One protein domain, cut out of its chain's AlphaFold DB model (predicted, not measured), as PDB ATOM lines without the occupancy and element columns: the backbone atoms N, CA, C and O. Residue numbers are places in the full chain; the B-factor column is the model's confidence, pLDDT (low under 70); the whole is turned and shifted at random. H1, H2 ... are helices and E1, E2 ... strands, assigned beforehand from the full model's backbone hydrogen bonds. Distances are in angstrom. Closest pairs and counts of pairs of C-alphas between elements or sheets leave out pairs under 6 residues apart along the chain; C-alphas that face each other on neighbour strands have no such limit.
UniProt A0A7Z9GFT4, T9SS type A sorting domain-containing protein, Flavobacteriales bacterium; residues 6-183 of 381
ATOM      1  N   VAL A   6      56.855  27.623  -8.627       92.88
ATOM      2  CA  VAL A   6      57.177  28.751  -9.510       92.88
ATOM      3  C   VAL A   6      56.538  28.548 -10.881       92.88
ATOM      4  O   VAL A   6      56.848  27.590 -11.592       92.88
ATOM      5  N   VAL A   7      55.679  29.480 -11.288       94.44
ATOM      6  CA  VAL A   7      55.039  29.510 -12.607       94.44
ATOM      7  C   VAL A   7      55.680  30.605 -13.457       94.44
ATOM      8  O   VAL A   7      55.429  31.795 -13.275       94.44
ATOM      9  N   ALA A   8      56.508  30.194 -14.421       91.19
ATOM     10  CA  ALA A   8      57.239  31.118 -15.294       91.19
ATOM     11  C   ALA A   8      56.474  31.572 -16.547       91.19
ATOM     12  O   ALA A   8      56.884  32.517 -17.216       91.19
ATOM     13  N   SER A   9      55.391  30.880 -16.902       94.69
ATOM     14  CA  SER A   9      54.536  31.228 -18.044       94.69
ATOM     15  C   SER A   9      53.161  31.667 -17.550       94.69
ATOM     16  O   SER A   9      53.070  32.720 -16.934       94.69
ATOM     17  N   ASN A  10      52.103  30.893 -17.791       92.62
ATOM     18  CA  ASN A  10      50.757  31.252 -17.352       92.62
ATOM     19  C   ASN A  10      50.226  30.216 -16.362       92.62
ATOM     20  O   ASN A  10      50.429  29.017 -16.558       92.62
ATOM     21  N   LEU A  11      49.504  30.684 -15.345       93.25
ATOM     22  CA  LEU A  11      48.669  29.862 -14.477       93.25
ATOM     23  C   LEU A  11      47.219  29.985 -14.953       93.25
ATOM     24  O   LEU A  11      46.619  31.050 -14.839       93.25
ATOM     25  N   ASN A  12      46.656  28.896 -15.476       90.12
ATOM     26  CA  ASN A  12      45.259  28.848 -15.913       90.12
ATOM     27  C   ASN A  12      44.468  27.879 -15.032       90.12
ATOM     28  O   ASN A  12      44.648  26.666 -15.122       90.12
ATOM     29  N   LEU A  13      43.573  28.419 -14.209       89.62
ATOM     30  CA  LEU A  13      42.709  27.657 -13.308       89.62
ATOM     31  C   LEU A  13      41.396  27.328 -14.023       89.62
ATOM     32  O   LEU A  13      40.470  28.141 -14.086       89.62
ATOM     33  N   LEU A  14      41.337  26.143 -14.629       84.06
ATOM     34  CA  LEU A  14      40.201  25.750 -15.464       84.06
ATOM     35  C   LEU A  14      38.957  25.429 -14.630       84.06
ATOM     36  O   LEU A  14      37.883  25.944 -14.930       84.06
ATOM     37  N   ASP A  15      39.105  24.621 -13.583       89.25
ATOM     38  CA  ASP A  15      38.019  24.217 -12.687       89.25
ATOM     39  C   ASP A  15      38.577  23.756 -11.331       89.25
ATOM     40  O   ASP A  15      39.742  23.355 -11.252       89.25
ATOM     41  N   GLY A  16      37.743  23.799 -10.293       92.31
ATOM     42  CA  GLY A  16      38.075  23.356  -8.938       92.31
ATOM     43  C   GLY A  16      39.006  24.286  -8.155       92.31
ATOM     44  O   GLY A  16      39.279  25.424  -8.535       92.31
ATOM     45  N   GLU A  17      39.492  23.785  -7.026       95.25
ATOM     46  CA  GLU A  17      40.352  24.536  -6.118       95.25
ATOM     47  C   GLU A  17      41.802  24.058  -6.172       95.25
ATOM     48  O   GLU A  17      42.084  22.861  -6.254       95.25
ATOM     49  N   LEU A  18      42.730  25.010  -6.101       95.06
ATOM     50  CA  LEU A  18      44.143  24.751  -5.869       95.06
ATOM     51  C   LEU A  18      44.538  25.389  -4.538       95.06
ATOM     52  O   LEU A  18      44.717  26.604  -4.447       95.06
ATOM     53  N   ALA A  19      44.657  24.560  -3.504       94.81
ATOM     54  CA  ALA A  19      45.139  25.000  -2.204       94.81
ATOM     55  C   ALA A  19      46.639  25.283  -2.246       94.81
ATOM     56  O   ALA A  19      47.425  24.438  -2.675       94.81
ATOM     57  N   ILE A  20      47.020  26.473  -1.784       94.00
ATOM     58  CA  ILE A  20      48.423  26.863  -1.625       94.00
ATOM     59  C   ILE A  20      49.024  26.072  -0.454       94.00
ATOM     60  O   ILE A  20      50.110  25.512  -0.571       94.00
ATOM     61  N   GLY A  21      48.267  25.930   0.636       85.25
ATOM     62  CA  GLY A  21      48.693  25.248   1.857       85.25
ATOM     63  C   GLY A  21      49.474  26.168   2.792       85.25
ATOM     64  O   GLY A  21      49.991  27.209   2.384       85.25
ATOM     65  N   THR A  22      49.507  25.810   4.071       82.75
ATOM     66  CA  THR A  22      50.211  26.566   5.114       82.75
ATOM     67  C   THR A  22      51.710  26.601   4.831       82.75
ATOM     68  O   THR A  22      52.276  25.589   4.417       82.75
ATOM     69  N   ASP A  23      52.327  27.764   5.036       79.62
ATOM     70  CA  ASP A  23      53.765  28.011   4.847       79.62
ATOM     71  C   ASP A  23      54.284  27.715   3.432       79.62
ATOM     72  O   ASP A  23      55.463  27.426   3.231       79.62
ATOM     73  N   ASN A  24      53.402  27.797   2.434       84.25
ATOM     74  CA  ASN A  24      53.749  27.621   1.031       84.25
ATOM     75  C   ASN A  24      53.527  28.912   0.251       84.25
ATOM     76  O   ASN A  24      52.641  29.720   0.558       84.25
ATOM     77  N   LYS A  25      54.274  29.046  -0.845       90.12
ATOM     78  CA  LYS A  25      54.097  30.135  -1.793       90.12
ATOM     79  C   LYS A  25      53.976  29.633  -3.229       90.12
ATOM     80  O   LYS A  25      54.742  28.786  -3.692       90.12
ATOM     81  N   ILE A  26      53.026  30.207  -3.965       94.94
ATOM     82  CA  ILE A  26      53.007  30.146  -5.431       94.94
ATOM     83  C   ILE A  26      53.583  31.460  -5.953       94.94
ATOM     84  O   ILE A  26      53.060  32.523  -5.635       94.94
ATOM     85  N   THR A  27      54.625  31.404  -6.780       94.88
ATOM     86  CA  THR A  27      55.234  32.592  -7.392       94.88
ATOM     87  C   THR A  27      54.985  32.608  -8.897       94.88
ATOM     88  O   THR A  27      55.434  31.723  -9.628       94.88
ATOM     89  N   ILE A  28      54.312  33.648  -9.382       96.56
ATOM     90  CA  ILE A  28      54.094  33.927 -10.802       96.56
ATOM     91  C   ILE A  28      55.140  34.943 -11.263       96.56
ATOM     92  O   ILE A  28      55.060  36.129 -10.937       96.56
ATOM     93  N   THR A  29      56.133  34.492 -12.032       94.50
ATOM     94  CA  THR A  29      57.222  35.370 -12.507       94.50
ATOM     95  C   THR A  29      56.920  36.030 -13.850       94.50
ATOM     96  O   THR A  29      57.608  36.969 -14.250       94.50
ATOM     97  N   ASN A  30      55.871  35.581 -14.546       93.50
ATOM     98  CA  ASN A  30      55.370  36.270 -15.726       93.50
ATOM     99  C   ASN A  30      54.623  37.545 -15.319       93.50
ATOM    100  O   ASN A  30      53.525  37.500 -14.762       93.50
ATOM    101  N   ALA A  31      55.230  38.679 -15.658       93.88
ATOM    102  CA  ALA A  31      54.778  39.999 -15.250       93.88
ATOM    103  C   ALA A  31      53.531  40.522 -15.983       93.88
ATOM    104  O   ALA A  31      53.032  41.594 -15.651       93.88
ATOM    105  N   SER A  32      53.032  39.806 -16.998       93.75
ATOM    106  CA  SER A  32      51.803  40.196 -17.690       93.75
ATOM    107  C   SER A  32      50.608  40.114 -16.748       93.75
ATOM    108  O   SER A  32      50.405  39.095 -16.096       93.75
ATOM    109  N   ASN A  33      49.728  41.111 -16.785       91.19
ATOM    110  CA  ASN A  33      48.465  41.095 -16.047       91.19
ATOM    111  C   ASN A  33      47.440  40.049 -16.541       91.19
ATOM    112  O   ASN A  33      46.360  39.920 -15.973       91.19
ATOM    113  N   SER A  34      47.786  39.305 -17.594       91.19
ATOM    114  CA  SER A  34      47.025  38.166 -18.120       91.19
ATOM    115  C   SER A  34      47.683  36.811 -17.827       91.19
ATOM    116  O   SER A  34      47.196  35.777 -18.280       91.19
ATOM    117  N   ALA A  35      48.800  36.799 -17.086       91.50
ATOM    118  CA  ALA A  35      49.538  35.579 -16.760       91.50
ATOM    119  C   ALA A  35      48.765  34.634 -15.831       91.50
ATOM    120  O   ALA A  35      48.999  33.426 -15.862       91.50
ATOM    121  N   VAL A  36      47.852  35.167 -15.022       90.62
ATOM    122  CA  VAL A  36      46.941  34.380 -14.194       90.62
ATOM    123  C   VAL A  36      45.536  34.534 -14.752       90.62
ATOM    124  O   VAL A  36      45.012  35.642 -14.845       90.62
ATOM    125  N   GLY A  37      44.939  33.412 -15.137       79.50
ATOM    126  CA  GLY A  37      43.572  33.346 -15.629       79.50
ATOM    127  C   GLY A  37      42.784  32.267 -14.904       79.50
ATOM    128  O   GLY A  37      43.333  31.258 -14.456       79.50
ATOM    129  N   ASN A  38      41.474  32.455 -14.824       82.62
ATOM    130  CA  ASN A  38      40.556  31.453 -14.313       82.62
ATOM    131  C   ASN A  38      39.294  31.369 -15.178       82.62
ATOM    132  O   ASN A  38      38.830  32.374 -15.714       82.62
ATOM    133  N   VAL A  39      38.763  30.155 -15.334       75.88
ATOM    134  CA  VAL A  39      37.432  29.924 -15.918       75.88
ATOM    135  C   VAL A  39      36.458  29.677 -14.774       75.88
ATOM    136  O   VAL A  39      35.688  30.566 -14.435       75.88
ATOM    137  N   ASN A  40      36.571  28.515 -14.125       78.88
ATOM    138  CA  ASN A  40      35.811  28.176 -12.920       78.88
ATOM    139  C   ASN A  40      36.713  27.908 -11.710       78.88
ATOM    140  O   ASN A  40      36.218  27.833 -10.590       78.88
ATOM    141  N   GLY A  41      38.029  27.777 -11.911       90.75
ATOM    142  CA  GLY A  41      38.945  27.473 -10.820       90.75
ATOM    143  C   GLY A  41      39.313  28.684  -9.959       90.75
ATOM    144  O   GLY A  41      39.085  29.834 -10.350       90.75
ATOM    145  N   TYR A  42      39.889  28.423  -8.788       96.62
ATOM    146  CA  TYR A  42      40.405  29.444  -7.871       96.62
ATOM    147  C   TYR A  42      41.544  28.909  -6.990       96.62
ATOM    148  O   TYR A  42      41.728  27.700  -6.840       96.62
ATOM    149  N   LEU A  43      42.324  29.826  -6.419       97.31
ATOM    150  CA  LEU A  43      43.338  29.534  -5.408       97.31
ATOM    151  C   LEU A  43      42.730  29.605  -4.011       97.31
ATOM    152  O   LEU A  43      41.996  30.545  -3.706       97.31
ATOM    153  N   VAL A  44      43.096  28.658  -3.153       97.12
ATOM    154  CA  VAL A  44      42.738  28.676  -1.729       97.12
ATOM    155  C   VAL A  44      43.976  29.072  -0.936       97.12
ATOM    156  O   VAL A  44      44.948  28.316  -0.885       97.12
ATOM    157  N   SER A  45      43.940  30.280  -0.369       95.12
ATOM    158  CA  SER A  45      44.961  30.774   0.561       95.12
ATOM    159  C   SER A  45      44.628  30.266   1.967       95.12
ATOM    160  O   SER A  45      45.334  29.390   2.448       95.12
ATOM    161  N   GLU A  46      43.518  30.716   2.568       92.44
ATOM    162  CA  GLU A  46      42.984  30.297   3.885       92.44
ATOM    163  C   GLU A  46      44.052  30.079   4.972       92.44
ATOM    164  O   GLU A  46      43.963  29.182   5.809       92.44
ATOM    165  N   GLY A  47      45.079  30.931   4.963       85.19
ATOM    166  CA  GLY A  47      46.165  30.921   5.930       85.19
ATOM    167  C   GLY A  47      47.011  32.187   5.833       85.19
ATOM    168  O   GLY A  47      47.280  32.682   4.739       85.19
ATOM    169  N   GLN A  48      47.469  32.693   6.982       84.06
ATOM    170  CA  GLN A  48      48.348  33.874   7.063       84.06
ATOM    171  C   GLN A  48      49.667  33.701   6.305       84.06
ATOM    172  O   GLN A  48      50.286  34.689   5.930       84.06
ATOM    173  N   THR A  49      50.082  32.454   6.071       82.44
ATOM    174  CA  THR A  49      51.345  32.092   5.419       82.44
ATOM    175  C   THR A  49      51.156  31.372   4.079       82.44
ATOM    176  O   THR A  49      52.081  30.750   3.565       82.44
ATOM    177  N   SER A  50      49.955  31.448   3.497       89.94
ATOM    178  CA  SER A  50      49.589  30.770   2.248       89.94
ATOM    179  C   SER A  50      49.560  31.762   1.087       89.94
ATOM    180  O   SER A  50      48.504  32.266   0.694       89.94
ATOM    181  N   PHE A  51      50.735  32.082   0.556       93.31
ATOM    182  CA  PHE A  51      50.928  33.255  -0.296       93.31
ATOM    183  C   PHE A  51      50.817  32.970  -1.796       93.31
ATOM    184  O   PHE A  51      51.357  31.992  -2.318       93.31
ATOM    185  N   LEU A  52      50.214  33.913  -2.520       95.69
ATOM    186  CA  LEU A  52      50.448  34.106  -3.948       95.69
ATOM    187  C   LEU A  52      51.350  35.329  -4.127       95.69
ATOM    188  O   LEU A  52      50.994  36.437  -3.736       95.69
ATOM    189  N   GLU A  53      52.508  35.137  -4.748       95.50
ATOM    190  CA  GLU A  53      53.381  36.217  -5.194       95.50
ATOM    191  C   GLU A  53      53.248  36.395  -6.704       95.50
ATOM    192  O   GLU A  53      53.399  35.440  -7.465       95.50
ATOM    193  N   TRP A  54      52.998  37.621  -7.156       96.19
ATOM    194  CA  TRP A  54      52.928  37.936  -8.577       96.19
ATOM    195  C   TRP A  54      53.794  39.144  -8.913       96.19
ATOM    196  O   TRP A  54      53.620  40.239  -8.373       96.19
ATOM    197  N   TYR A  55      54.742  38.940  -9.825       92.69
ATOM    198  CA  TYR A  55      55.546  40.020 -10.381       92.69
ATOM    199  C   TYR A  55      54.665  40.875 -11.290       92.69
ATOM    200  O   TYR A  55      53.912  40.336 -12.095       92.69
ATOM    201  N   THR A  56      54.758  42.199 -11.185       92.44
ATOM    202  CA  THR A  56      54.028  43.109 -12.081       92.44
ATOM    203  C   THR A  56      54.977  43.858 -13.004       92.44
ATOM    204  O   THR A  56      56.100  44.201 -12.633       92.44
ATOM    205  N   ASP A  57      54.527  44.119 -14.228       90.44
ATOM    206  CA  ASP A  57      55.282  44.867 -15.232       90.44
ATOM    207  C   ASP A  57      55.402  46.362 -14.890       90.44
ATOM    208  O   ASP A  57      54.814  46.855 -13.936       90.44
ATOM    209  N   ALA A  58      56.152  47.140 -15.669       91.94
ATOM    210  CA  ALA A  58      56.249  48.590 -15.470       91.94
ATOM    211  C   ALA A  58      55.086  49.373 -16.121       91.94
ATOM    212  O   ALA A  58      55.281  50.497 -16.576       91.94
ATOM    213  N   THR A  59      53.879  48.800 -16.182       93.19
ATOM    214  CA  THR A  59      52.697  49.425 -16.795       93.19
ATOM    215  C   THR A  59      51.594  49.614 -15.757       93.19
ATOM    216  O   THR A  59      51.369  48.742 -14.921       93.19
ATOM    217  N   ALA A  60      50.872  50.737 -15.811       94.00
ATOM    218  CA  ALA A  60      49.648  50.907 -15.030       94.00
ATOM    219  C   ALA A  60      48.583  49.932 -15.557       94.00
ATOM    220  O   ALA A  60      48.146  50.059 -16.698       94.00
ATOM    221  N   ASN A  61      48.229  48.932 -14.752       94.31
ATOM    222  CA  ASN A  61      47.417  47.789 -15.156       94.31
ATOM    223  C   ASN A  61      46.684  47.188 -13.953       94.31
ATOM    224  O   ASN A  61      47.074  47.373 -12.799       94.31
ATOM    225  N   THR A  62      45.646  46.415 -14.249       94.69
ATOM    226  CA  THR A  62      44.858  45.669 -13.265       94.69
ATOM    227  C   THR A  62      45.352  44.236 -13.165       94.69
ATOM    228  O   THR A  62      45.373  43.547 -14.182       94.69
ATOM    229  N   TYR A  63      45.679  43.779 -11.959       95.62
ATOM    230  CA  TYR A  63      46.054  42.395 -11.660       95.62
ATOM    231  C   TYR A  63      44.956  41.746 -10.815       95.62
ATOM    232  O   TYR A  63      44.543  42.313  -9.802       95.62
ATOM    233  N   ILE A  64      44.460  40.583 -11.242       95.75
ATOM    234  CA  ILE A  64      43.351  39.878 -10.583       95.75
ATOM    235  C   ILE A  64      43.865  38.569  -9.998       95.75
ATOM    236  O   ILE A  64      44.257  37.663 -10.727       95.75
ATOM    237  N   PHE A  65      43.827  38.468  -8.677       97.31
ATOM    238  CA  PHE A  65      44.241  37.297  -7.920       97.31
ATOM    239  C   PHE A  65      42.998  36.421  -7.715       97.31
ATOM    240  O   PHE A  65      42.075  36.848  -7.013       97.31
ATOM    241  N   PRO A  66      42.914  35.239  -8.352       96.44
ATOM    242  CA  PRO A  66      41.683  34.455  -8.432       96.44
ATOM    243  C   PRO A  66      41.481  33.616  -7.166       96.44
ATOM    244  O   PRO A  66      41.458  32.389  -7.229       96.44
ATOM    245  N   PHE A  67      41.384  34.260  -6.005       97.62
ATOM    246  CA  PHE A  67      41.119  33.568  -4.748       97.62
ATOM    247  C   PHE A  67      39.672  33.079  -4.659       97.62
ATOM    248  O   PHE A  67      38.762  33.636  -5.280       97.62
ATOM    249  N   GLY A  68      39.468  32.037  -3.864       95.12
ATOM    250  CA  GLY A  68      38.160  31.496  -3.539       95.12
ATOM    251  C   GLY A  68      38.192  30.698  -2.242       95.12
ATOM    252  O   GLY A  68      39.255  30.312  -1.759       95.12
ATOM    253  N   VAL A  69      37.007  30.459  -1.694       92.56
ATOM    254  CA  VAL A  69      36.789  29.717  -0.452       92.56
ATOM    255  C   VAL A  69      35.476  28.949  -0.554       92.56
ATOM    256  O   VAL A  69      34.467  29.483  -1.018       92.56
ATOM    257  N   SER A  70      35.490  27.670  -0.170       88.31
ATOM    258  CA  SER A  70      34.296  26.809  -0.101       88.31
ATOM    259  C   SER A  70      33.390  26.862  -1.346       88.31
ATOM    260  O   SER A  70      32.166  26.934  -1.238       88.31
ATOM    261  N   GLY A  71      33.981  26.845  -2.544       87.00
ATOM    262  CA  GLY A  71      33.256  26.878  -3.820       87.00
ATOM    263  C   GLY A  71      32.804  28.267  -4.285       87.00
ATOM    264  O   GLY A  71      32.156  28.365  -5.325       87.00
ATOM    265  N   SER A  72      33.135  29.330  -3.549       90.00
ATOM    266  CA  SER A  72      32.825  30.721  -3.902       90.00
ATOM    267  C   SER A  72      34.089  31.484  -4.292       90.00
ATOM    268  O   SER A  72      35.113  31.390  -3.619       90.00
ATOM    269  N   HIS A  73      34.022  32.288  -5.354       90.62
ATOM    270  CA  HIS A  73      35.124  33.161  -5.765       90.62
ATOM    271  C   HIS A  73      35.145  34.454  -4.945       90.62
ATOM    272  O   HIS A  73      34.146  35.165  -4.868       90.62
ATOM    273  N   ILE A  74      36.318  34.807  -4.423       95.31
ATOM    274  CA  ILE A  74      36.592  36.069  -3.724       95.31
ATOM    275  C   ILE A  74      37.826  36.750  -4.335       95.31
ATOM    276  O   ILE A  74      38.839  36.941  -3.666       95.31
ATOM    277  N   PRO A  75      37.801  37.103  -5.635       95.56
ATOM    278  CA  PRO A  75      38.990  37.595  -6.305       95.56
ATOM    279  C   PRO A  75      39.416  38.946  -5.737       95.56
ATOM    280  O   PRO A  75      38.606  39.875  -5.629       95.56
ATOM    281  N   PHE A  76      40.711  39.070  -5.468       96.75
ATOM    282  CA  PHE A  76      41.326  40.342  -5.128       96.75
ATOM    283  C   PHE A  76      41.787  41.058  -6.390       96.75
ATOM    284  O   PHE A  76      42.384  40.457  -7.282       96.75
ATOM    285  N   THR A  77      41.504  42.354  -6.476       95.88
ATOM    286  CA  THR A  77      41.939  43.183  -7.605       95.88
ATOM    287  C   THR A  77      42.935  44.225  -7.134       95.88
ATOM    288  O   THR A  77      42.601  45.060  -6.298       95.88
ATOM    289  N   PHE A  78      44.124  44.215  -7.727       95.06
ATOM    290  CA  PHE A  78      45.132  45.255  -7.571       95.06
ATOM    291  C   PHE A  78      45.148  46.130  -8.828       95.06
ATOM    292  O   PHE A  78      45.734  45.769  -9.853       95.06
ATOM    293  N   GLN A  79      44.477  47.278  -8.775       95.50
ATOM    294  CA  GLN A  79      44.513  48.283  -9.831       95.50
ATOM    295  C   GLN A  79      45.738  49.168  -9.618       95.50
ATOM    296  O   GLN A  79      45.728  50.082  -8.796       95.50
ATOM    297  N   LYS A  80      46.807  48.918 -10.365       91.81
ATOM    298  CA  LYS A  80      48.006  49.741 -10.282       91.81
ATOM    299  C   LYS A  80      47.818  51.036 -11.067       91.81
ATOM    300  O   LYS A  80      47.690  51.006 -12.291       91.81
ATOM    301  N   ASN A  81      47.887  52.173 -10.376       91.56
ATOM    302  CA  ASN A  81      47.632  53.490 -10.968       91.56
ATOM    303  C   ASN A  81      48.908  54.195 -11.466       91.56
ATOM    304  O   ASN A  81      48.861  55.348 -11.896       91.56
ATOM    305  N   THR A  82      50.056  53.509 -11.434       89.50
ATOM    306  CA  THR A  82      51.353  54.040 -11.875       89.50
ATOM    307  C   THR A  82      52.146  53.035 -12.713       89.50
ATOM    308  O   THR A  82      51.984  51.821 -12.617       89.50
ATOM    309  N   ALA A  83      53.042  53.551 -13.551       92.38
ATOM    310  CA  ALA A  83      53.937  52.762 -14.399       92.38
ATOM    311  C   ALA A  83      55.214  52.345 -13.640       92.38
ATOM    312  O   ALA A  83      56.329  52.686 -14.030       92.38
ATOM    313  N   VAL A  84      55.045  51.658 -12.506       88.31
ATOM    314  CA  VAL A  84      56.143  51.171 -11.655       88.31
ATOM    315  C   VAL A  84      55.977  49.669 -11.452       88.31
ATOM    316  O   VAL A  84      54.886  49.201 -11.134       88.31
ATOM    317  N   ALA A  85      57.040  48.897 -11.672       87.31
ATOM    318  CA  ALA A  85      57.034  47.471 -11.364       87.31
ATOM    319  C   ALA A  85      57.054  47.268  -9.842       87.31
ATOM    320  O   ALA A  85      57.805  47.932  -9.131       87.31
ATOM    321  N   THR A  86      56.226  46.351  -9.356       86.81
ATOM    322  CA  THR A  86      56.182  45.930  -7.951       86.81
ATOM    323  C   THR A  86      55.810  44.455  -7.903       86.81
ATOM    324  O   THR A  86      54.992  44.000  -8.703       86.81
ATOM    325  N   ASN A  87      56.408  43.689  -7.005       88.56
ATOM    326  CA  ASN A  87      55.978  42.320  -6.754       88.56
ATOM    327  C   ASN A  87      54.916  42.385  -5.673       88.56
ATOM    328  O   ASN A  87      55.134  43.041  -4.661       88.56
ATOM    329  N   ILE A  88      53.775  41.745  -5.889       92.50
ATOM    330  CA  ILE A  88      52.682  41.734  -4.921       92.50
ATOM    331  C   ILE A  88      52.665  40.354  -4.286       92.50
ATOM    332  O   ILE A  88      52.378  39.375  -4.972       92.50
ATOM    333  N   VAL A  89      52.967  40.286  -2.995       93.44
ATOM    334  CA  VAL A  89      52.745  39.095  -2.172       93.44
ATOM    335  C   VAL A  89      51.410  39.271  -1.468       93.44
ATOM    336  O   VAL A  89      51.166  40.328  -0.888       93.44
ATOM    337  N   ILE A  90      50.528  38.278  -1.552       95.25
ATOM    338  CA  ILE A  90      49.196  38.359  -0.955       95.25
ATOM    339  C   ILE A  90      48.722  37.023  -0.388       95.25
ATOM    340  O   ILE A  90      48.904  35.975  -1.010       95.25
ATOM    341  N   ALA A  91      48.069  37.081   0.770       94.31
ATOM    342  CA  ALA A  91      47.317  35.988   1.376       94.31
ATOM    343  C   ALA A  91      45.948  36.479   1.870       94.31
ATOM    344  O   ALA A  91      45.749  37.669   2.126       94.31
ATOM    345  N   THR A  92      44.994  35.559   2.004       94.06
ATOM    346  CA  THR A  92      43.665  35.847   2.553       94.06
ATOM    347  C   THR A  92      43.105  34.661   3.318       94.06
ATOM    348  O   THR A  92      43.295  33.517   2.917       94.06
ATOM    349  N   TRP A  93      42.406  34.935   4.415       91.38
ATOM    350  CA  TRP A  93      41.773  33.923   5.258       91.38
ATOM    351  C   TRP A  93      40.570  34.517   5.993       91.38
ATOM    352  O   TRP A  93      40.501  35.734   6.194       91.38
ATOM    353  N   ASN A  94      39.640  33.662   6.410       83.94
ATOM    354  CA  ASN A  94      38.687  33.976   7.474       83.94
ATOM    355  C   ASN A  94      39.148  33.368   8.808       83.94
ATOM    356  O   ASN A  94      40.161  32.666   8.879       83.94
ATOM    357  N   THR A  95      38.414  33.630   9.885       73.19
ATOM    358  CA  THR A  95      38.581  32.899  11.143       73.19
ATOM    359  C   THR A  95      37.424  31.933  11.361       73.19
ATOM    360  O   THR A  95      36.317  32.133  10.882       73.19
ATOM    361  N   SER A  96      37.686  30.833  12.068       66.00
ATOM    362  CA  SER A  96      36.646  29.884  12.460       66.00
ATOM    363  C   SER A  96      36.561  29.837  13.984       66.00
ATOM    364  O   SER A  96      37.559  29.482  14.618       66.00
ATOM    365  N   PRO A  97      35.384  30.078  14.589       64.50
ATOM    366  CA  PRO A  97      34.104  30.428  13.952       64.50
ATOM    367  C   PRO A  97      34.072  31.831  13.323       64.50
ATOM    368  O   PRO A  97      34.705  32.737  13.862       64.50
ATOM    369  N   ASP A  98      33.271  32.002  12.265       62.78
ATOM    370  CA  ASP A  98      33.100  33.288  11.574       62.78
ATOM    371  C   ASP A  98      32.712  34.418  12.546       62.78
ATOM    372  O   ASP A  98      31.907  34.229  13.470       62.78
ATOM    373  N   ASN A  99      33.209  35.624  12.267       56.03
ATOM    374  CA  ASN A  99      32.826  36.871  12.942       56.03
ATOM    375  C   ASN A  99      33.161  36.889  14.447       56.03
ATOM    376  O   ASN A  99      32.417  37.436  15.269       56.03
ATOM    377  N   GLN A 100      34.307  36.304  14.812       57.44
ATOM    378  CA  GLN A 100      34.901  36.421  16.145       57.44
ATOM    379  C   GLN A 100      35.934  37.552  16.252       57.44
ATOM    380  O   GLN A 100      36.346  38.174  15.281       57.44
ATOM    381  N   THR A 101      36.385  37.817  17.482       56.34
ATOM    382  CA  THR A 101      37.439  38.794  17.805       56.34
ATOM    383  C   THR A 101      38.848  38.312  17.446       56.34
ATOM    384  O   THR A 101      39.821  38.870  17.955       56.34
ATOM    385  N   MET A 102      38.983  37.231  16.675       64.12
ATOM    386  CA  MET A 102      40.286  36.684  16.316       64.12
ATOM    387  C   MET A 102      40.920  37.581  15.257       64.12
ATOM    388  O   MET A 102      40.582  37.540  14.082       64.12
ATOM    389  N   LEU A 103      41.821  38.444  15.712       71.12
ATOM    390  CA  LEU A 103      42.563  39.345  14.845       71.12
ATOM    391  C   LEU A 103      43.757  38.618  14.208       71.12
ATOM    392  O   LEU A 103      44.272  37.662  14.797       71.12
ATOM    393  N   PRO A 104      44.251  39.094  13.050       70.44
ATOM    394  CA  PRO A 104      45.531  38.667  12.505       70.44
ATOM    395  C   PRO A 104      46.641  38.727  13.555       70.44
ATOM    396  O   PRO A 104      46.676  39.655  14.378       70.44
ATOM    397  N   VAL A 105      47.560  37.757  13.515       67.81
ATOM    398  CA  VAL A 105      48.686  37.703  14.454       67.81
ATOM    399  C   VAL A 105      49.475  39.011  14.355       67.81
ATOM    400  O   VAL A 105      49.812  39.471  13.271       67.81
ATOM    401  N   GLY A 106      49.752  39.639  15.501       65.88
ATOM    402  CA  GLY A 106      50.505  40.898  15.557       65.88
ATOM    403  C   GLY A 106      49.677  42.176  15.373       65.88
ATOM    404  O   GLY A 106      50.263  43.259  15.348       65.88
ATOM    405  N   THR A 107      48.346  42.079  15.300       67.00
ATOM    406  CA  THR A 107      47.441  43.240  15.256       67.00
ATOM    407  C   THR A 107      46.595  43.349  16.528       67.00
ATOM    408  O   THR A 107      46.422  42.385  17.275       67.00
ATOM    409  N   THR A 108      46.065  44.541  16.804       71.31
ATOM    410  CA  THR A 108      45.131  44.774  17.920       71.31
ATOM    411  C   THR A 108      43.988  45.668  17.466       71.31
ATOM    412  O   THR A 108      44.180  46.474  16.568       71.31
ATOM    413  N   LEU A 109      42.811  45.567  18.079       66.31
ATOM    414  CA  LEU A 109      41.670  46.420  17.752       66.31
ATOM    415  C   LEU A 109      41.303  47.256  18.973       66.31
ATOM    416  O   LEU A 109      41.081  46.718  20.060       66.31
ATOM    417  N   SER A 110      41.254  48.578  18.814       59.69
ATOM    418  CA  SER A 110      40.831  49.458  19.899       59.69
ATOM    419  C   SER A 110      39.357  49.216  20.257       59.69
ATOM    420  O   SER A 110      38.519  48.942  19.395       59.69
ATOM    421  N   ALA A 111      39.001  49.362  21.539       48.59
ATOM    422  CA  ALA A 111      37.636  49.124  22.033       48.59
ATOM    423  C   ALA A 111      36.553  49.987  21.341       48.59
ATOM    424  O   ALA A 111      35.370  49.664  21.405       48.59
ATOM    425  N   ALA A 112      36.947  51.077  20.668       48.12
ATOM    426  CA  ALA A 112      36.065  51.966  19.912       48.12
ATOM    427  C   ALA A 112      35.680  51.434  18.515       48.12
ATOM    428  O   ALA A 112      34.749  51.956  17.903       48.12
ATOM    429  N   LYS A 113      36.378  50.416  17.997       56.66
ATOM    430  CA  LYS A 113      36.163  49.807  16.673       56.66
ATOM    431  C   LYS A 113      35.555  48.407  16.816       56.66
ATOM    432  O   LYS A 113      36.099  47.449  16.298       56.66
ATOM    433  N   GLY A 114      34.475  48.286  17.593       51.62
ATOM    434  CA  GLY A 114      33.920  47.011  18.065       51.62
ATOM    435  C   GLY A 114      33.877  45.872  17.029       51.62
ATOM    436  O   GLY A 114      33.357  46.024  15.930       51.62
ATOM    437  N   VAL A 115      34.361  44.703  17.445       53.16
ATOM    438  CA  VAL A 115      34.441  43.433  16.690       53.16
ATOM    439  C   VAL A 115      33.118  42.884  16.142       53.16
ATOM    440  O   VAL A 115      33.131  42.047  15.251       53.16
ATOM    441  N   SER A 116      31.963  43.343  16.634       54.31
ATOM    442  CA  SER A 116      30.640  42.819  16.254       54.31
ATOM    443  C   SER A 116      30.118  43.332  14.902       54.31
ATOM    444  O   SER A 116      28.940  43.157  14.597       54.31
ATOM    445  N   GLN A 117      30.945  44.053  14.141       62.88
ATOM    446  CA  GLN A 117      30.591  44.691  12.865       62.88
ATOM    447  C   GLN A 117      31.622  44.410  11.759       62.88
ATOM    448  O   GLN A 117      31.620  45.091  10.733       62.88
ATOM    449  N   LEU A 118      32.523  43.449  11.978       72.94
ATOM    450  CA  LEU A 118      33.553  43.081  11.016       72.94
ATOM    451  C   LEU A 118      33.024  42.017  10.062       72.94
ATOM    452  O   LEU A 118      32.340  41.091  10.482       72.94
ATOM    453  N   ILE A 119      33.372  42.166   8.790       78.88
ATOM    454  CA  ILE A 119      33.314  41.073   7.827       78.88
ATOM    455  C   ILE A 119      34.569  40.245   8.080       78.88
ATOM    456  O   ILE A 119      35.670  40.787   7.975       78.88
ATOM    457  N   ASP A 120      34.415  38.977   8.449       77.44
ATOM    458  CA  ASP A 120      35.541  38.107   8.797       77.44
ATOM    459  C   ASP A 120      36.314  37.629   7.565       77.44
ATOM    460  O   ASP A 120      36.220  36.486   7.130       77.44
ATOM    461  N   ARG A 121      37.055  38.557   6.961       87.12
ATOM    462  CA  ARG A 121      37.889  38.304   5.793       87.12
ATOM    463  C   ARG A 121      39.113  39.204   5.831       87.12
ATOM    464  O   ARG A 121      39.035  40.414   5.615       87.12
ATOM    465  N   TRP A 122      40.255  38.585   6.086       87.50
ATOM    466  CA  TRP A 122      41.539  39.253   6.239       87.50
ATOM    467  C   TRP A 122      42.355  39.178   4.956       87.50
ATOM    468  O   TRP A 122      42.224  38.241   4.162       87.50
ATOM    469  N   TRP A 123      43.201  40.185   4.762       91.19
ATOM    470  CA  TRP A 123      44.068  40.322   3.599       91.19
ATOM    471  C   TRP A 123      45.446  40.779   4.063       91.19
ATOM    472  O   TRP A 123      45.589  41.899   4.548       91.19
ATOM    473  N   GLU A 124      46.446  39.922   3.891       89.69
ATOM    474  CA  GLU A 124      47.855  40.284   4.045       89.69
ATOM    475  C   GLU A 124      48.374  40.633   2.657       89.69
ATOM    476  O   GLU A 124      48.292  39.801   1.756       89.69
ATOM    477  N   ILE A 125      48.850  41.860   2.446       90.25
ATOM    478  CA  ILE A 125      49.322  42.294   1.129       90.25
ATOM    479  C   ILE A 125      50.598  43.101   1.302       90.25
ATOM    480  O   ILE A 125      50.621  44.122   1.990       90.25
ATOM    481  N   THR A 126      51.644  42.683   0.602       87.44
ATOM    482  CA  THR A 126      52.957  43.315   0.650       87.44
ATOM    483  C   THR A 126      53.449  43.569  -0.773       87.44
ATOM    484  O   THR A 126      53.893  42.639  -1.452       87.44
ATOM    485  N   PRO A 127      53.364  44.814  -1.274       85.31
ATOM    486  CA  PRO A 127      54.054  45.201  -2.492       85.31
ATOM    487  C   PRO A 127      55.553  45.410  -2.208       85.31
ATOM    488  O   PRO A 127      55.917  45.997  -1.193       85.31
ATOM    489  N   SER A 128      56.438  45.006  -3.123       83.62
ATOM    490  CA  SER A 128      57.886  45.246  -2.980       83.62
ATOM    491  C   SER A 128      58.274  46.725  -3.108       83.62
ATOM    492  O   SER A 128      59.332  47.142  -2.643       83.62
ATOM    493  N   VAL A 129      57.411  47.527  -3.736       81.31
ATOM    494  CA  VAL A 129      57.530  48.983  -3.850       81.31
ATOM    495  C   VAL A 129      56.177  49.622  -3.565       81.31
ATOM    496  O   VAL A 129      55.174  49.253  -4.184       81.31
ATOM    497  N   ALA A 130      56.168  50.614  -2.672       83.50
ATOM    498  CA  ALA A 130      54.970  51.372  -2.349       83.50
ATOM    499  C   ALA A 130      54.506  52.227  -3.535       83.50
ATOM    500  O   ALA A 130      55.308  52.945  -4.138       83.50
ATOM    501  N   LEU A 131      53.215  52.174  -3.874       84.88
ATOM    502  CA  LEU A 131      52.678  52.934  -5.003       84.88
ATOM    503  C   LEU A 131      51.176  53.236  -4.883       84.88
ATOM    504  O   LEU A 131      50.468  52.552  -4.145       84.88
ATOM    505  N   PRO A 132      50.659  54.253  -5.597       90.88
ATOM    506  CA  PRO A 132      49.223  54.491  -5.690       90.88
ATOM    507  C   PRO A 132      48.491  53.330  -6.379       90.88
ATOM    508  O   PRO A 132      48.861  52.931  -7.488       90.88
ATOM    509  N   ALA A 133      47.426  52.826  -5.757       92.56
ATOM    510  CA  ALA A 133      46.621  51.727  -6.284       92.56
ATOM    511  C   ALA A 133      45.174  51.777  -5.774       92.56
ATOM    512  O   ALA A 133      44.921  52.287  -4.684       92.56
ATOM    513  N   ASP A 134      44.244  51.201  -6.533       94.38
ATOM    514  CA  ASP A 134      42.910  50.869  -6.026       94.38
ATOM    515  C   ASP A 134      42.837  49.367  -5.746       94.38
ATOM    516  O   ASP A 134      43.090  48.535  -6.621       94.38
ATOM    517  N   LEU A 135      42.522  49.009  -4.505       95.00
ATOM    518  CA  LEU A 135      42.489  47.625  -4.043       95.00
ATOM    519  C   LEU A 135      41.041  47.206  -3.854       95.00
ATOM    520  O   LEU A 135      40.338  47.797  -3.039       95.00
ATOM    521  N   THR A 136      40.583  46.207  -4.601       93.81
ATOM    522  CA  THR A 136      39.227  45.672  -4.432       93.81
ATOM    523  C   THR A 136      39.280  44.349  -3.702       93.81
ATOM    524  O   THR A 136      39.800  43.361  -4.224       93.81
ATOM    525  N   PHE A 137      38.700  44.354  -2.510       93.75
ATOM    526  CA  PHE A 137      38.532  43.195  -1.651       93.75
ATOM    527  C   PHE A 137      37.143  42.607  -1.862       93.75
ATOM    528  O   PHE A 137      36.195  43.347  -2.150       93.75
ATOM    529  N   ARG A 138      37.020  41.290  -1.706       91.62
ATOM    530  CA  ARG A 138      35.749  40.570  -1.799       91.62
ATOM    531  C   ARG A 138      35.571  39.603  -0.646       91.62
ATOM    532  O   ARG A 138      36.537  39.226   0.003       91.62
ATOM    533  N   TRP A 139      34.333  39.218  -0.404       89.56
ATOM    534  CA  TRP A 139      33.964  38.235   0.605       89.56
ATOM    535  C   TRP A 139      32.767  37.432   0.103       89.56
ATOM    536  O   TRP A 139      32.135  37.769  -0.896       89.56
ATOM    537  N   THR A 140      32.467  36.353   0.799       88.56
ATOM    538  CA  THR A 140      31.299  35.508   0.586       88.56
ATOM    539  C   THR A 140      30.105  36.014   1.388       88.56
ATOM    540  O   THR A 140      30.239  36.643   2.436       88.56
ATOM    541  N   THR A 141      28.896  35.679   0.946       83.50
ATOM    542  CA  THR A 141      27.666  35.988   1.696       83.50
ATOM    543  C   THR A 141      27.609  35.326   3.076       83.50
ATOM    544  O   THR A 141      26.989  35.867   3.990       83.50
ATOM    545  N   SER A 142      28.257  34.172   3.257       81.81
ATOM    546  CA  SER A 142      28.351  33.496   4.556       81.81
ATOM    547  C   SER A 142      29.110  34.325   5.588       81.81
ATOM    548  O   SER A 142      28.669  34.402   6.733       81.81
ATOM    549  N   GLU A 143      30.166  35.028   5.179       80.88
ATOM    550  CA  GLU A 143      31.014  35.823   6.081       80.88
ATOM    551  C   GLU A 143      30.312  37.076   6.611       80.88
ATOM    552  O   GLU A 143      30.713  37.638   7.626       80.88
ATOM    553  N   THR A 144      29.212  37.501   5.987       75.50
ATOM    554  CA  THR A 144      28.375  38.602   6.488       75.50
ATOM    555  C   THR A 144      27.092  38.134   7.168       75.50
ATOM    556  O   THR A 144      26.365  38.953   7.727       75.50
ATOM    557  N   SER A 145      26.805  36.829   7.169       68.50
ATOM    558  CA  SER A 145      25.502  36.282   7.575       68.50
ATOM    559  C   SER A 145      25.134  36.523   9.046       68.50
ATOM    560  O   SER A 145      23.948  36.596   9.374       68.50
ATOM    561  N   SER A 146      26.123  36.690   9.929       62.91
ATOM    562  CA  SER A 146      25.924  37.022  11.348       62.91
ATOM    563  C   SER A 146      26.213  38.491  11.689       62.91
ATOM    564  O   SER A 146      26.034  38.899  12.839       62.91
ATOM    565  N   VAL A 147      26.580  39.314  10.699       61.72
ATOM    566  CA  VAL A 147      26.858  40.744  10.883       61.72
ATOM    567  C   VAL A 147      25.582  41.554  10.646       61.72
ATOM    568  O   VAL A 147      25.146  41.755   9.515       61.72
ATOM    569  N   ASN A 148      24.989  42.092  11.714       56.53
ATOM    570  CA  ASN A 148      23.903  43.072  11.599       56.53
ATOM    571  C   ASN A 148      24.489  44.472  11.359       56.53
ATOM    572  O   ASN A 148      24.640  45.253  12.301       56.53
ATOM    573  N   TYR A 149      24.839  44.799  10.113       60.84
ATOM    574  CA  TYR A 149      25.302  46.141   9.756       60.84
ATOM    575  C   TYR A 149      24.196  46.961   9.077       60.84
ATOM    576  O   TYR A 149      23.443  46.479   8.233       60.84
ATOM    577  N   THR A 150      24.095  48.235   9.456       54.41
ATOM    578  CA  THR A 150      23.279  49.238   8.764       54.41
ATOM    579  C   THR A 150      24.233  50.247   8.132       54.41
ATOM    580  O   THR A 150      24.724  51.135   8.827       54.41
ATOM    581  N   GLY A 151      24.551  50.093   6.847       67.06
ATOM    582  CA  GLY A 151      25.471  50.986   6.133       67.06
ATOM    583  C   GLY A 151      26.292  50.277   5.061       67.06
ATOM    584  O   GLY A 151      26.127  49.080   4.840       67.06
ATOM    585  N   ASP A 152      27.172  51.030   4.406       72.00
ATOM    586  CA  ASP A 152      28.112  50.488   3.428       72.00
ATOM    587  C   ASP A 152      29.331  49.859   4.133       72.00
ATOM    588  O   ASP A 152      29.790  50.394   5.151       72.00
ATOM    589  N   PRO A 153      29.876  48.740   3.621       77.56
ATOM    590  CA  PRO A 153      31.120  48.166   4.122       77.56
ATOM    591  C   PRO A 153      32.279  49.161   4.004       77.56
ATOM    592  O   PRO A 153      32.331  49.990   3.095       77.56
ATOM    593  N   MET A 154      33.240  49.045   4.918       78.44
ATOM    594  CA  MET A 154      34.436  49.883   4.962       78.44
ATOM    595  C   MET A 154      35.690  49.016   4.952       78.44
ATOM    596  O   MET A 154      35.718  47.948   5.560       78.44
ATOM    597  N   SER A 155      36.748  49.509   4.312       84.19
ATOM    598  CA  SER A 155      38.082  48.922   4.397       84.19
ATOM    599  C   SER A 155      38.861  49.523   5.560       84.19
ATOM    600  O   SER A 155      38.922  50.748   5.711       84.19
ATOM    601  N   TYR A 156      39.493  48.653   6.338       81.44
ATOM    602  CA  TYR A 156      40.426  49.025   7.389       81.44
ATOM    603  C   TYR A 156      41.820  48.515   7.060       81.44
ATOM    604  O   TYR A 156      41.985  47.497   6.390       81.44
ATOM    605  N   HIS A 157      42.813  49.236   7.549       85.25
ATOM    606  CA  HIS A 157      44.216  48.934   7.362       85.25
ATOM    607  C   HIS A 157      44.944  49.003   8.695       85.25
ATOM    608  O   HIS A 157      44.679  49.887   9.502       85.25
ATOM    609  N   TRP A 158      45.859  48.070   8.925       82.44
ATOM    610  CA  TRP A 158      46.722  48.089  10.093       82.44
ATOM    611  C   TRP A 158      47.972  48.921   9.790       82.44
ATOM    612  O   TRP A 158      48.778  48.565   8.931       82.44
ATOM    613  N   ASN A 159      48.124  50.055  10.478       75.50
ATOM    614  CA  ASN A 159      49.169  51.044  10.171       75.50
ATOM    615  C   ASN A 159      50.450  50.938  11.005       75.50
ATOM    616  O   ASN A 159      51.370  51.738  10.840       75.50
ATOM    617  N   GLY A 160      50.479  50.041  11.975       72.62
ATOM    618  CA  GLY A 160      51.522  50.007  12.994       72.62
ATOM    619  C   GLY A 160      50.935  49.672  14.339       72.62
ATOM    620  O   GLY A 160      51.431  48.829  15.078       72.62
ATOM    621  N   THR A 161      49.897  50.437  14.645       73.94
ATOM    622  CA  THR A 161      49.471  50.738  16.008       73.94
ATOM    623  C   THR A 161      47.961  50.629  16.159       73.94
ATOM    624  O   THR A 161      47.489  50.214  17.213       73.94
ATOM    625  N   ASP A 162      47.199  51.013  15.132       77.25
ATOM    626  CA  ASP A 162      45.740  50.912  15.124       77.25
ATOM    627  C   ASP A 162      45.225  50.593  13.714       77.25
ATOM    628  O   ASP A 162      45.944  50.734  12.719       77.25
ATOM    629  N   TRP A 163      43.959  50.187  13.641       79.62
ATOM    630  CA  TRP A 163      43.243  50.029  12.384       79.62
ATOM    631  C   TRP A 163      42.653  51.367  11.929       79.62
ATOM    632  O   TRP A 163      41.682  51.868  12.510       79.62
ATOM    633  N   ASP A 164      43.211  51.948  10.868       82.06
ATOM    634  CA  ASP A 164      42.696  53.165  10.250       82.06
ATOM    635  C   ASP A 164      41.772  52.865   9.066       82.06
ATOM    636  O   ASP A 164      41.859  51.833   8.405       82.06
ATOM    637  N   ASN A 165      40.804  53.757   8.849       82.25
ATOM    638  CA  ASN A 165      39.857  53.624   7.752       82.25
ATOM    639  C   ASN A 165      40.499  54.130   6.466       82.25
ATOM    640  O   ASN A 165      41.050  55.232   6.438       82.25
ATOM    641  N   ILE A 166      40.345  53.352   5.405       84.50
ATOM    642  CA  ILE A 166      40.764  53.748   4.071       84.50
ATOM    643  C   ILE A 166      39.524  54.101   3.271       84.50
ATOM    644  O   ILE A 166      38.578  53.316   3.182       84.50
ATOM    645  N   SER A 167      39.549  55.295   2.683       83.38
ATOM    646  CA  SER A 167      38.486  55.772   1.810       83.38
ATOM    647  C   SER A 167      38.272  54.813   0.646       83.38
ATOM    648  O   SER A 167      39.235  54.379   0.006       83.38
ATOM    649  N   GLY A 168      37.012  54.546   0.327       84.44
ATOM    650  CA  GLY A 168      36.668  53.625  -0.737       84.44
ATOM    651  C   GLY A 168      35.211  53.695  -1.156       84.44
ATOM    652  O   GLY A 168      34.436  54.504  -0.643       84.44
ATOM    653  N   SER A 169      34.851  52.835  -2.102       87.19
ATOM    654  CA  SER A 169      33.489  52.671  -2.602       87.19
ATOM    655  C   SER A 169      33.020  51.233  -2.422       87.19
ATOM    656  O   SER A 169      33.661  50.275  -2.864       87.19
ATOM    657  N   ALA A 170      31.889  51.078  -1.739       84.75
ATOM    658  CA  ALA A 170      31.259  49.783  -1.568       84.75
ATOM    659  C   ALA A 170      30.608  49.305  -2.871       84.75
ATOM    660  O   ALA A 170      30.060  50.089  -3.650       84.75
ATOM    661  N   GLY A 171      30.641  47.994  -3.071       83.44
ATOM    662  CA  GLY A 171      29.899  47.283  -4.103       83.44
ATOM    663  C   GLY A 171      29.194  46.064  -3.514       83.44
ATOM    664  O   GLY A 171      29.223  45.830  -2.306       83.44
ATOM    665  N   LEU A 172      28.564  45.267  -4.378       82.81
ATOM    666  CA  LEU A 172      28.002  43.984  -3.963       82.81
ATOM    667  C   LEU A 172      29.142  43.050  -3.545       82.81
ATOM    668  O   LEU A 172      29.990  42.727  -4.376       82.81
ATOM    669  N   GLU A 173      29.153  42.653  -2.270       86.62
ATOM    670  CA  GLU A 173      30.156  41.740  -1.693       86.62
ATOM    671  C   GLU A 173      31.606  42.189  -1.954       86.62
ATOM    672  O   GLU A 173      32.520  41.383  -2.141       86.62
ATOM    673  N   SER A 174      31.817  43.507  -2.020       88.31
ATOM    674  CA  SER A 174      33.126  44.086  -2.293       88.31
ATOM    675  C   SER A 174      33.290  45.486  -1.714       88.31
ATOM    676  O   SER A 174      32.322  46.242  -1.617       88.31
ATOM    677  N   ILE A 175      34.530  45.870  -1.433       88.19
ATOM    678  CA  ILE A 175      34.930  47.248  -1.127       88.19
ATOM    679  C   ILE A 175      36.180  47.571  -1.942       88.19
ATOM    680  O   ILE A 175      37.141  46.798  -1.937       88.19
ATOM    681  N   THR A 176      36.165  48.690  -2.665       90.25
ATOM    682  CA  THR A 176      37.348  49.204  -3.364       90.25
ATOM    683  C   THR A 176      37.957  50.329  -2.543       90.25
ATOM    684  O   THR A 176      37.341  51.380  -2.407       90.25
ATOM    685  N   ALA A 177      39.155  50.117  -2.008       90.81
ATOM    686  CA  ALA A 177      39.917  51.104  -1.254       90.81
ATOM    687  C   ALA A 177      40.894  51.848  -2.173       90.81
ATOM    688  O   ALA A 177      41.663  51.208  -2.894       90.81
ATOM    689  N   THR A 178      40.908  53.179  -2.119       89.56
ATOM    690  CA  THR A 178      41.816  54.011  -2.925       89.56
ATOM    691  C   THR A 178      43.030  54.438  -2.112       89.56
ATOM    692  O   THR A 178      42.900  55.081  -1.071       89.56
ATOM    693  N   TRP A 179      44.221  54.136  -2.628       85.50
ATOM    694  CA  TRP A 179      45.493  54.406  -1.970       85.50
ATOM    695  C   TRP A 179      46.340  55.405  -2.741       85.50
ATOM    696  O   TRP A 179      46.614  55.241  -3.930       85.50
ATOM    697  N   THR A 180      46.841  56.415  -2.034       77.12
ATOM    698  CA  THR A 180      47.784  57.400  -2.581       77.12
ATOM    699  C   THR A 180      49.234  56.918  -2.532       77.12
ATOM    700  O   THR A 180      50.056  57.391  -3.308       77.12
ATOM    701  N   SER A 181      49.548  55.969  -1.648       70.75
ATOM    702  CA  SER A 181      50.829  55.259  -1.578       70.75
ATOM    703  C   SER A 181      50.647  53.989  -0.749       70.75
ATOM    704  O   SER A 181      50.885  53.993   0.456       70.75
ATOM    705  N   TYR A 182      50.187  52.905  -1.373       65.25
ATOM    706  CA  TYR A 182      50.057  51.626  -0.689       65.25
ATOM    707  C   TYR A 182      51.419  50.957  -0.552       65.25
ATOM    708  O   TYR A 182      52.015  50.581  -1.557       65.25
ATOM    709  N   SER A 183      51.897  50.798   0.678       59.88
ATOM    710  CA  SER A 183      53.135  50.080   1.009       59.88
ATOM    711  C   SER A 183      52.890  48.689   1.593       59.88
ATOM    712  O   SER A 183      53.835  48.063   2.058       59.88
TER     713      SER A 183
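What this domain is: This is residues 6 to 183 of the 381 residues of the protein "T9SS type A sorting domain-containing protein" of Flavobacteriales bacterium (UniProt A0A7Z9GFT4). The model is a sandwich of two sheets that face each other, a larger one of E7, E8, E11, E15 and E14 and a smaller one of E3, E6, E9 and E10, the strands of the one at 35 degrees to those of the other. Two small parallel strand pairs, E1 with E4 and E2 with E5, lie toward one end, while the hairpin E12 and E13 and the long link of residues 94 to 121 lie toward the other. The printed part has 178 residues, with 15 named strands and one named helix in the order E1 to E11, H1, E12 to E15; its class is mostly strand, though under half of the residues are in named elements. The larger sheet runs E7, E8, E11, E15, E14, all antiparallel, and the smaller runs E3, E6, E9, E10, mixed. The whole is compact, with a radius of gyration of the C-alphas of 15.8 A and spans of 46 by 35 by 29 A.

How they stand to each other: In the larger sheet, which is twisted, E7, residues 62 to 65, and E8, residues 76 to 80, form a hairpin, with N 65 and O 76 2.8 A apart. E8 is antiparallel to E11, residues 131 to 138, where N 79 and O 134 are 2.9 A apart. E11 is antiparallel to E15, residues 174 to 182, with N 177 and O 135 2.8 A apart, and E15 bends by 88 degrees at residue 179. E14, residues 168 to 171, is an edge strand and forms a hairpin with E15, with N 171 and O 174 2.8 A apart. In the facing sheet, E3, residues 25 to 28, is parallel to E6, residues 51 to 55, with N 28 and O 53 2.8 A apart. E6 is antiparallel to E9, residues 87 to 93, with N 52 and O 90 2.9 A apart. E9 and E10, residues 122 to 127, form a hairpin at 172 degrees, with N 126 and O 89 2.8 A apart. The parts of the two sheets that face each other are 11.0 A centre to centre. E1, residues 11 to 13, is parallel to E4, residues 36 to 38, with N 13 and O 37 2.9 A apart; the closest C-alphas of E4 and E7, Val 36 and Phe 65, are 7.4 A apart. E2, residues 17 to 19, is parallel to E5, residues 42 to 44, with N 44 and O 18 2.9 A apart. E12, residues 155 to 158, and E13, residues 163 to 166, form a hairpin, with N 157 and O 164 2.9 A apart. E13 runs on into E14 at 77 degrees, and the closest C-alphas of E13 and E15, Ile 166 and Ala 177, are 6.0 A apart. H1, residues 141 to 144, is on neither sheet of the sandwich; it is too short for an O i to N i+4 pair, and its one O i to N i+3 pair is within hydrogen-bond range.

Where its parts are: E1 begins at C-alpha 11, (48.669, 29.862, -14.477). E11 is 21.2 A long from first to last C-alpha, E9 20.4 A, E15 18.6 A and E10 16.4 A. E11 begins at C-alpha 131, (52.678, 52.934, -5.003), and E15 ends at C-alpha 182, (50.057, 51.626, -0.689).

The domain as a whole: The two C-alphas farthest apart, those of Ser 9 and Ala 111, are 47.0 A from each other. The printed part has no cut, and its one long link is E9 to E10, 28 residues. The mean pLDDT of the printed part is 83.8; residues 96 to 102, 105 to 107, 109 to 117, 145 to 151 and 182 to 183 are under 70.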